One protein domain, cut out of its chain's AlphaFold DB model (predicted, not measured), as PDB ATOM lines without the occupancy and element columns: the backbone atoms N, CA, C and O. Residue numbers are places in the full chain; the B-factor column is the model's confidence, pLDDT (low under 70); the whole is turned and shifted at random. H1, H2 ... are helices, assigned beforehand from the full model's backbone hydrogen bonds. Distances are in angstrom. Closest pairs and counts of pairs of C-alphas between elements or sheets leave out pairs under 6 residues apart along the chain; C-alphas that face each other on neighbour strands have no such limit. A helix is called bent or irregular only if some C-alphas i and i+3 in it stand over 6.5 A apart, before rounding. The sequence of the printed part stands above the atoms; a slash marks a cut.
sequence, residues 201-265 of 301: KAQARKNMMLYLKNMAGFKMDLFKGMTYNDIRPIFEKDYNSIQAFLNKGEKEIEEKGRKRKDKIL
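AT A GLANCE: This is residues 201 to 265 of the 301 residues of an uncharacterized protein of Tanacetum cinerariifolium (UniProt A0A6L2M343). A small compact head sits at one end of a long helix, H3, whose residues 243 to 265 stick out as a free arm. In the head, the shorter helix H1 packs at a slant on residues 228 to 238 of H3, and the chain folds back through the tiny helix H2 to begin H3. The printed part has 65 residues, with three named helices in the order H1, H2, H3 and no named strand: the class is all helix. The whole is extended, with a radius of gyration of the C-alphas of 17.9 A and spans of 60 by 18 by 15 A.

IN THESE COORDINATES: Find C-alpha 201 at (103.719, 125.745, 102.099); from there H1, residues 201 to 215, runs 20.8 A. After a tight link comes H2, residues 220 to 223. A second tight link brings you to C-alpha 228 at (97.468, 125.077, 100.117), where H3, residues 228 to 265, begins; it runs 54.0 A to C-alpha 265 at (78.006, 152.587, 142.301). H3 is neither bent nor irregular, but only just: C-alphas 230 and 233 are 6.4 A apart.

HOW THE PARTS SIT: H1 touches H3, which meets it with residues 228 to 238 alone; look at their closest C-alphas, those of Arg 205 and Tyr 228, 5.3 A apart. The two run the same way at a steep tilt of 45 degrees. H1 only just touches H2, with 3 pairs of C-alphas within 8 A, through residues 209 to 213 of H1 alone; the closest C-alphas are those of Lys 213 and Met 220, at 6.6 A. H2 and H3 are close but not clearly touching, with the C-alphas of Phe 223 and Ile 231 closest at 7.3 A. In H1 every O i to N i+4 pair is within hydrogen-bond range, in H3 32 of 34 are, and H2 is too short for such a pair.

THE WHOLE: The C-alphas of Gly 225 and Leu 265 are the two farthest apart, at 59.9 A. The printed part has no cut. Look at the B-factor column: the mean pLDDT of the printed part is 80.3, and residues 248 to 265 are under 70.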
ATOM      1  N   LYS A 201     105.139 125.859 102.511       84.75
ATOM      2  CA  LYS A 201     103.719 125.745 102.099       84.75
ATOM      3  C   LYS A 201     103.069 124.435 102.577       84.75
ATOM      4  O   LYS A 201     101.905 124.427 102.968       84.75
ATOM      5  N   ALA A 202     103.835 123.340 102.623       85.62
ATOM      6  CA  ALA A 202     103.394 122.061 103.176       85.62
ATOM      7  C   ALA A 202     103.191 122.093 104.704       85.62
ATOM      8  O   ALA A 202     102.224 121.518 105.205       85.62
ATOM      9  N   GLN A 203     104.064 122.770 105.455       86.81
ATOM     10  CA  GLN A 203     103.916 122.934 106.903       86.81
ATOM     11  C   GLN A 203     102.783 123.912 107.258       86.81
ATOM     12  O   GLN A 203     101.999 123.624 108.158       86.81
ATOM     13  N   ALA A 204     102.632 125.009 106.510       85.81
ATOM     14  CA  ALA A 204     101.500 125.926 106.629       85.81
ATOM     15  C   ALA A 204     100.169 125.196 106.373       85.81
ATOM     16  O   ALA A 204      99.270 125.252 107.211       85.81
ATOM     17  N   ARG A 205     100.087 124.397 105.295       91.88
ATOM     18  CA  ARG A 205      98.943 123.512 105.011       91.88
ATOM     19  C   ARG A 205      98.645 122.569 106.185       91.88
ATOM     20  O   ARG A 205      97.497 122.481 106.609       91.88
ATOM     21  N   LYS A 206      99.656 121.884 106.743       91.81
ATOM     22  CA  LYS A 206      99.490 121.004 107.922       91.81
ATOM     23  C   LYS A 206      98.925 121.752 109.131       91.81
ATOM     24  O   LYS A 206      97.997 121.250 109.761       91.81
ATOM     25  N   ASN A 207      99.434 122.949 109.419       91.56
ATOM     26  CA  ASN A 207      98.959 123.772 110.531       91.56
ATOM     27  C   ASN A 207      97.501 124.233 110.324       91.56
ATOM     28  O   ASN A 207      96.701 124.130 111.252       91.56
ATOM     29  N   MET A 208      97.130 124.665 109.111       92.88
ATOM     30  CA  MET A 208      95.756 125.073 108.769       92.88
ATOM     31  C   MET A 208      94.753 123.917 108.902       92.88
ATOM     32  O   MET A 208      93.722 124.076 109.552       92.88
ATOM     33  N   MET A 209      95.072 122.732 108.365       93.25
ATOM     34  CA  MET A 209      94.221 121.538 108.512       93.25
ATOM     35  C   MET A 209      94.048 121.140 109.986       93.25
ATOM     36  O   MET A 209      92.948 120.791 110.410       93.25
ATOM     37  N   LEU A 210      95.118 121.223 110.788       92.75
ATOM     38  CA  LEU A 210      95.074 120.919 112.221       92.75
ATOM     39  C   LEU A 210      94.206 121.920 113.000       92.75
ATOM     40  O   LEU A 210      93.455 121.512 113.885       92.75
ATOM     41  N   TYR A 211      94.271 123.212 112.662       89.62
ATOM     42  CA  TYR A 211      93.379 124.226 113.226       89.62
ATOM     43  C   TYR A 211      91.916 123.931 112.888       89.62
ATOM     44  O   TYR A 211      91.089 123.866 113.794       89.62
ATOM     45  N   LEU A 212      91.606 123.690 111.610       92.00
ATOM     46  CA  LEU A 212      90.245 123.400 111.149       92.00
ATOM     47  C   LEU A 212      89.670 122.142 111.815       92.00
ATOM     48  O   LEU A 212      88.525 122.158 112.268       92.00
ATOM     49  N   LYS A 213      90.482 121.090 111.979       93.19
ATOM     50  CA  LYS A 213      90.114 119.895 112.751       93.19
ATOM     51  C   LYS A 213      89.769 120.228 114.206       93.19
ATOM     52  O   LYS A 213      88.751 119.769 114.715       93.19
ATOM     53  N   ASN A 214      90.623 120.996 114.881       90.00
ATOM     54  CA  ASN A 214      90.535 121.199 116.328       90.00
ATOM     55  C   ASN A 214      89.518 122.277 116.745       90.00
ATOM     56  O   ASN A 214      88.922 122.156 117.810       90.00
ATOM     57  N   MET A 215      89.345 123.333 115.942       83.81
ATOM     58  CA  MET A 215      88.509 124.495 116.280       83.81
ATOM     59  C   MET A 215      87.131 124.461 115.619       83.81
ATOM     60  O   MET A 215      86.154 124.851 116.248       83.81
ATOM     61  N   ALA A 216      87.052 123.991 114.371       79.75
ATOM     62  CA  ALA A 216      85.812 123.952 113.592       79.75
ATOM     63  C   ALA A 216      85.299 122.519 113.333       79.75
ATOM     64  O   ALA A 216      84.265 122.333 112.701       79.75
ATOM     65  N   GLY A 217      85.983 121.494 113.859       88.25
ATOM     66  CA  GLY A 217      85.515 120.104 113.845       88.25
ATOM     67  C   GLY A 217      85.622 119.387 112.495       88.25
ATOM     68  O   GLY A 217      85.047 118.311 112.334       88.25
ATOM     69  N   PHE A 218      86.346 119.944 111.518       90.75
ATOM     70  CA  PHE A 218      86.465 119.331 110.195       90.75
ATOM     71  C   PHE A 218      87.170 117.968 110.244       90.75
ATOM     72  O   PHE A 218      88.218 117.793 110.872       90.75
ATOM     73  N   LYS A 219      86.624 116.991 109.510       92.62
ATOM     74  CA  LYS A 219      87.282 115.696 109.298       92.62
ATOM     75  C   LYS A 219      88.537 115.892 108.448       92.62
ATOM     76  O   LYS A 219      88.490 116.561 107.420       92.62
ATOM     77  N   MET A 220      89.643 115.250 108.832       91.19
ATOM     78  CA  MET A 220      90.908 115.331 108.084       91.19
ATOM     79  C   MET A 220      90.793 114.808 106.647       91.19
ATOM     80  O   MET A 220      91.540 115.256 105.780       91.19
ATOM     81  N   ASP A 221      89.860 113.888 106.393       92.50
ATOM     82  CA  ASP A 221      89.617 113.316 105.069       92.50
ATOM     83  C   ASP A 221      89.190 114.357 104.032       92.50
ATOM     84  O   ASP A 221      89.548 114.211 102.868       92.50
ATOM     85  N   LEU A 222      88.519 115.437 104.457       88.94
ATOM     86  CA  LEU A 222      88.131 116.548 103.583       88.94
ATOM     87  C   LEU A 222      89.346 117.190 102.898       88.94
ATOM     88  O   LEU A 222      89.254 117.625 101.759       88.94
ATOM     89  N   PHE A 223      90.492 117.227 103.582       92.94
ATOM     90  CA  PHE A 223      91.704 117.899 103.109       92.94
ATOM     91  C   PHE A 223      92.689 116.964 102.380       92.94
ATOM     92  O   PHE A 223      93.813 117.371 102.045       92.94
ATOM     93  N   LYS A 224      92.297 115.703 102.135       91.75
ATOM     94  CA  LYS A 224      93.017 114.795 101.228       91.75
ATOM     95  C   LYS A 224      92.943 115.367  99.807       91.75
ATOM     96  O   LYS A 224      91.919 115.894  99.396       91.75
ATOM     97  N   GLY A 225      94.051 115.324  99.067       91.19
ATOM     98  CA  GLY A 225      94.152 115.917  97.722       91.19
ATOM     99  C   GLY A 225      94.245 117.452  97.676       91.19
ATOM    100  O   GLY A 225      95.094 117.960  96.953       91.19
ATOM    101  N   MET A 226      93.470 118.187  98.486       95.25
ATOM    102  CA  MET A 226      93.424 119.663  98.478       95.25
ATOM    103  C   MET A 226      94.802 120.331  98.619       95.25
ATOM    104  O   MET A 226      95.605 119.950  99.470       95.25
ATOM    105  N   THR A 227      95.085 121.372  97.843       94.06
ATOM    106  CA  THR A 227      96.335 122.139  97.915       94.06
ATOM    107  C   THR A 227      96.299 123.210  99.015       94.06
ATOM    108  O   THR A 227      95.290 123.431  99.686       94.06
ATOM    109  N   TYR A 228      97.420 123.913  99.220       90.19
ATOM    110  CA  TYR A 228      97.468 125.077 100.117       90.19
ATOM    111  C   TYR A 228      96.469 126.173  99.704       90.19
ATOM    112  O   TYR A 228      95.851 126.791 100.569       90.19
ATOM    113  N   ASN A 229      96.289 126.385  98.396       93.19
ATOM    114  CA  ASN A 229      95.413 127.427  97.866       93.19
ATOM    115  C   ASN A 229      93.929 127.107  98.097       93.19
ATOM    116  O   ASN A 229      93.149 128.031  98.276       93.19
ATOM    117  N   ASP A 230      93.563 125.824  98.160       93.25
ATOM    118  CA  ASP A 230      92.176 125.383  98.374       93.25
ATOM    119  C   ASP A 230      91.803 125.399  99.865       93.25
ATOM    120  O   ASP A 230      90.681 125.727 100.245       93.25
ATOM    121  N   ILE A 231      92.770 125.087 100.737       92.69
ATOM    122  CA  ILE A 231      92.581 125.050 102.196       92.69
ATOM    123  C   ILE A 231      92.594 126.460 102.805       92.69
ATOM    124  O   ILE A 231      91.882 126.711 103.781       92.69
ATOM    125  N   ARG A 232      93.380 127.392 102.247       93.56
ATOM    126  CA  ARG A 232      93.528 128.754 102.786       93.56
ATOM    127  C   ARG A 232      92.191 129.518 102.894       93.56
ATOM    128  O   ARG A 232      91.939 130.021 103.985       93.56
ATOM    129  N   PRO A 233      91.312 129.585 101.870       94.31
ATOM    130  CA  PRO A 233      90.022 130.275 101.972       94.31
ATOM    131  C   PRO A 233      89.093 129.687 103.041       94.31
ATOM    132  O   PRO A 233      88.388 130.434 103.717       94.31
ATOM    133  N   ILE A 234      89.113 128.360 103.222       92.25
ATOM    134  CA  ILE A 234      88.331 127.666 104.259       92.25
ATOM    135  C   ILE A 234      88.839 128.095 105.643       92.25
ATOM    136  O   ILE A 234      88.076 128.613 106.456       92.25
ATOM    137  N   PHE A 235      90.153 127.971 105.865       91.62
ATOM    138  CA  PHE A 235      90.816 128.408 107.094       91.62
ATOM    139  C   PHE A 235      90.524 129.876 107.420       91.62
ATOM    140  O   PHE A 235      90.165 130.194 108.549       91.62
ATOM    141  N   GLU A 236      90.649 130.764 106.436       92.50
ATOM    142  CA  GLU A 236      90.468 132.205 106.604       92.50
ATOM    143  C   GLU A 236      89.015 132.569 106.951       92.50
ATOM    144  O   GLU A 236      88.781 133.383 107.845       92.50
ATOM    145  N   LYS A 237      88.030 131.900 106.336       92.06
ATOM    146  CA  LYS A 237      86.604 132.069 106.656       92.06
ATOM    147  C   LYS A 237      86.284 131.671 108.101       92.06
ATOM    148  O   LYS A 237      85.663 132.455 108.823       92.06
ATOM    149  N   ASP A 238      86.721 130.491 108.538       86.38
ATOM    150  CA  ASP A 238      86.444 130.001 109.894       86.38
ATOM    151  C   ASP A 238      87.229 130.776 110.958       86.38
ATOM    152  O   ASP A 238      86.677 131.133 112.001       86.38
ATOM    153  N   TYR A 239      88.487 131.120 110.673       87.75
ATOM    154  CA  TYR A 239      89.305 131.967 111.535       87.75
ATOM    155  C   TYR A 239      88.659 133.345 111.751       87.75
ATOM    156  O   TYR A 239      88.485 133.776 112.894       87.75
ATOM    157  N   ASN A 240      88.226 134.011 110.675       89.50
ATOM    158  CA  ASN A 240      87.568 135.317 110.755       89.50
ATOM    159  C   ASN A 240      86.207 135.238 111.468       89.50
ATOM    160  O   ASN A 240      85.873 136.132 112.246       89.50
ATOM    161  N   SER A 241      85.453 134.149 111.279       86.06
ATOM    162  CA  SER A 241      84.209 133.876 112.015       86.06
ATOM    163  C   SER A 241      84.451 133.751 113.528       86.06
ATOM    164  O   SER A 241      83.799 134.425 114.332       86.06
ATOM    165  N   ILE A 242      85.455 132.961 113.927       82.50
ATOM    166  CA  ILE A 242      85.846 132.772 115.332       82.50
ATOM    167  C   ILE A 242      86.336 134.092 115.946       82.50
ATOM    168  O   ILE A 242      85.919 134.440 117.053       82.50
ATOM    169  N   GLN A 243      87.155 134.866 115.231       79.81
ATOM    170  CA  GLN A 243      87.605 136.184 115.692       79.81
ATOM    171  C   GLN A 243      86.444 137.172 115.852       79.81
ATOM    172  O   GLN A 243      86.343 137.849 116.876       79.81
ATOM    173  N   ALA A 244      85.514 137.225 114.895       82.56
ATOM    174  CA  ALA A 244      84.323 138.065 114.996       82.56
ATOM    175  C   ALA A 244      83.447 137.682 116.204       82.56
ATOM    176  O   ALA A 244      82.936 138.566 116.896       82.56
ATOM    177  N   PHE A 245      83.305 136.385 116.499       78.19
ATOM    178  CA  PHE A 245      82.581 135.899 117.675       78.19
ATOM    179  C   PHE A 245      83.273 136.282 118.993       78.19
ATOM    180  O   PHE A 245      82.619 136.793 119.905       78.19
ATOM    181  N   LEU A 246      84.595 136.097 119.090       76.12
ATOM    182  CA  LEU A 246      85.382 136.494 120.263       76.12
ATOM    183  C   LEU A 246      85.281 138.007 120.512       76.12
ATOM    184  O   LEU A 246      84.938 138.423 121.619       76.12
ATOM    185  N   ASN A 247      85.468 138.821 119.472       78.00
ATOM    186  CA  ASN A 247      85.398 140.280 119.554       78.00
ATOM    187  C   ASN A 247      84.000 140.792 119.948       78.00
ATOM    188  O   ASN A 247      83.893 141.743 120.723       78.00
ATOM    189  N   LYS A 248      82.918 140.159 119.465       69.62
ATOM    190  CA  LYS A 248      81.543 140.466 119.909       69.62
ATOM    191  C   LYS A 248      81.344 140.129 121.390       69.62
ATOM    192  O   LYS A 248      80.842 140.960 122.144       69.62
ATOM    193  N   GLY A 249      81.800 138.951 121.820       60.59
ATOM    194  CA  GLY A 249      81.706 138.519 123.214       60.59
ATOM    195  C   GLY A 249      82.453 139.435 124.189       60.59
ATOM    196  O   GLY A 249      81.965 139.677 125.291       60.59
ATOM    197  N   GLU A 250      83.606 139.979 123.798       60.12
ATOM    198  CA  GLU A 250      84.382 140.883 124.657       60.12
ATOM    199  C   GLU A 250      83.745 142.267 124.781       60.12
ATOM    200  O   GLU A 250      83.589 142.747 125.905       60.12
ATOM    201  N   LYS A 251      83.255 142.845 123.675       60.47
ATOM    202  CA  LYS A 251      82.490 144.102 123.702       60.47
ATOM    203  C   LYS A 251      81.229 143.983 124.563       60.47
ATOM    204  O   LYS A 251      80.981 144.844 125.404       60.47
ATOM    205  N   GLU A 252      80.483 142.882 124.449       59.25
ATOM    206  CA  GLU A 252      79.317 142.637 125.308       59.25
ATOM    207  C   GLU A 252      79.675 142.485 126.793       59.25
ATOM    208  O   GLU A 252      78.932 142.962 127.652       59.25
ATOM    209  N   ILE A 253      80.779 141.807 127.126       58.31
ATOM    210  CA  ILE A 253      81.225 141.642 128.519       58.31
ATOM    211  C   ILE A 253      81.694 142.980 129.099       58.31
ATOM    212  O   ILE A 253      81.428 143.258 130.269       58.31
ATOM    213  N   GLU A 254      82.346 143.820 128.299       59.16
ATOM    214  CA  GLU A 254      82.777 145.156 128.699       59.16
ATOM    215  C   GLU A 254      81.588 146.111 128.888       59.16
ATOM    216  O   GLU A 254      81.516 146.814 129.896       59.16
ATOM    217  N   GLU A 255      80.611 146.097 127.979       58.72
ATOM    218  CA  GLU A 255      79.409 146.931 128.062       58.72
ATOM    219  C   GLU A 255      78.488 146.491 129.213       58.72
ATOM    220  O   GLU A 255      78.063 147.313 130.028       58.72
ATOM    221  N   LYS A 256      78.249 145.179 129.367       52.91
ATOM    222  CA  LYS A 256      77.565 144.619 130.550       52.91
ATOM    223  C   LYS A 256      78.380 144.864 131.824       52.91
ATOM    224  O   LYS A 256      77.796 144.976 132.899       52.91
ATOM    225  N   GLY A 257      79.704 144.971 131.720       54.25
ATOM    226  CA  GLY A 257      80.613 145.354 132.798       54.25
ATOM    227  C   GLY A 257      80.439 146.810 133.232       54.25
ATOM    228  O   GLY A 257      80.313 147.053 134.431       54.25
ATOM    229  N   ARG A 258      80.360 147.755 132.286       58.09
ATOM    230  CA  ARG A 258      80.035 149.172 132.537       58.09
ATOM    231  C   ARG A 258      78.648 149.312 133.163       58.09
ATOM    232  O   ARG A 258      78.569 149.664 134.333       58.09
ATOM    233  N   LYS A 259      77.597 148.813 132.499       58.66
ATOM    234  CA  LYS A 259      76.210 148.837 133.014       58.66
ATOM    235  C   LYS A 259      76.055 148.207 134.410       58.66
ATOM    236  O   LYS A 259      75.166 148.589 135.166       58.66
ATOM    237  N   ARG A 260      76.906 147.236 134.780       54.28
ATOM    238  CA  ARG A 260      76.962 146.677 136.146       54.28
ATOM    239  C   ARG A 260      77.739 147.551 137.127       54.28
ATOM    240  O   ARG A 260      77.300 147.641 138.264       54.28
ATOM    241  N   LYS A 261      78.849 148.181 136.732       53.06
ATOM    242  CA  LYS A 261      79.571 149.151 137.575       53.06
ATOM    243  C   LYS A 261      78.682 150.347 137.908       53.06
ATOM    244  O   LYS A 261      78.532 150.658 139.083       53.06
ATOM    245  N   ASP A 262      78.005 150.908 136.911       57.38
ATOM    246  CA  ASP A 262      77.102 152.057 137.072       57.38
ATOM    247  C   ASP A 262      75.925 151.716 138.014       57.38
ATOM    248  O   ASP A 262      75.512 152.523 138.844       57.38
ATOM    249  N   LYS A 263      75.439 150.465 137.959       53.69
ATOM    250  CA  LYS A 263      74.371 149.931 138.829       53.69
ATOM    251  C   LYS A 263      74.845 149.427 140.207       53.69
ATOM    252  O   LYS A 263      74.013 149.123 141.056       53.69
ATOM    253  N   ILE A 264      76.155 149.303 140.429       55.28
ATOM    254  CA  ILE A 264      76.757 148.985 141.738       55.28
ATOM    255  C   ILE A 264      77.143 150.277 142.468       55.28
ATOM    256  O   ILE A 264      76.941 150.373 143.675       55.28
ATOM    257  N   LEU A 265      77.631 151.288 141.742       47.56
ATOM    258  CA  LEU A 265      78.006 152.587 142.301       47.56
ATOM    259  C   LEU A 265      76.803 153.336 142.907       47.56
ATOM    260  O   LEU A 265      76.965 154.054 143.886       47.56
TER     261      LEU A 265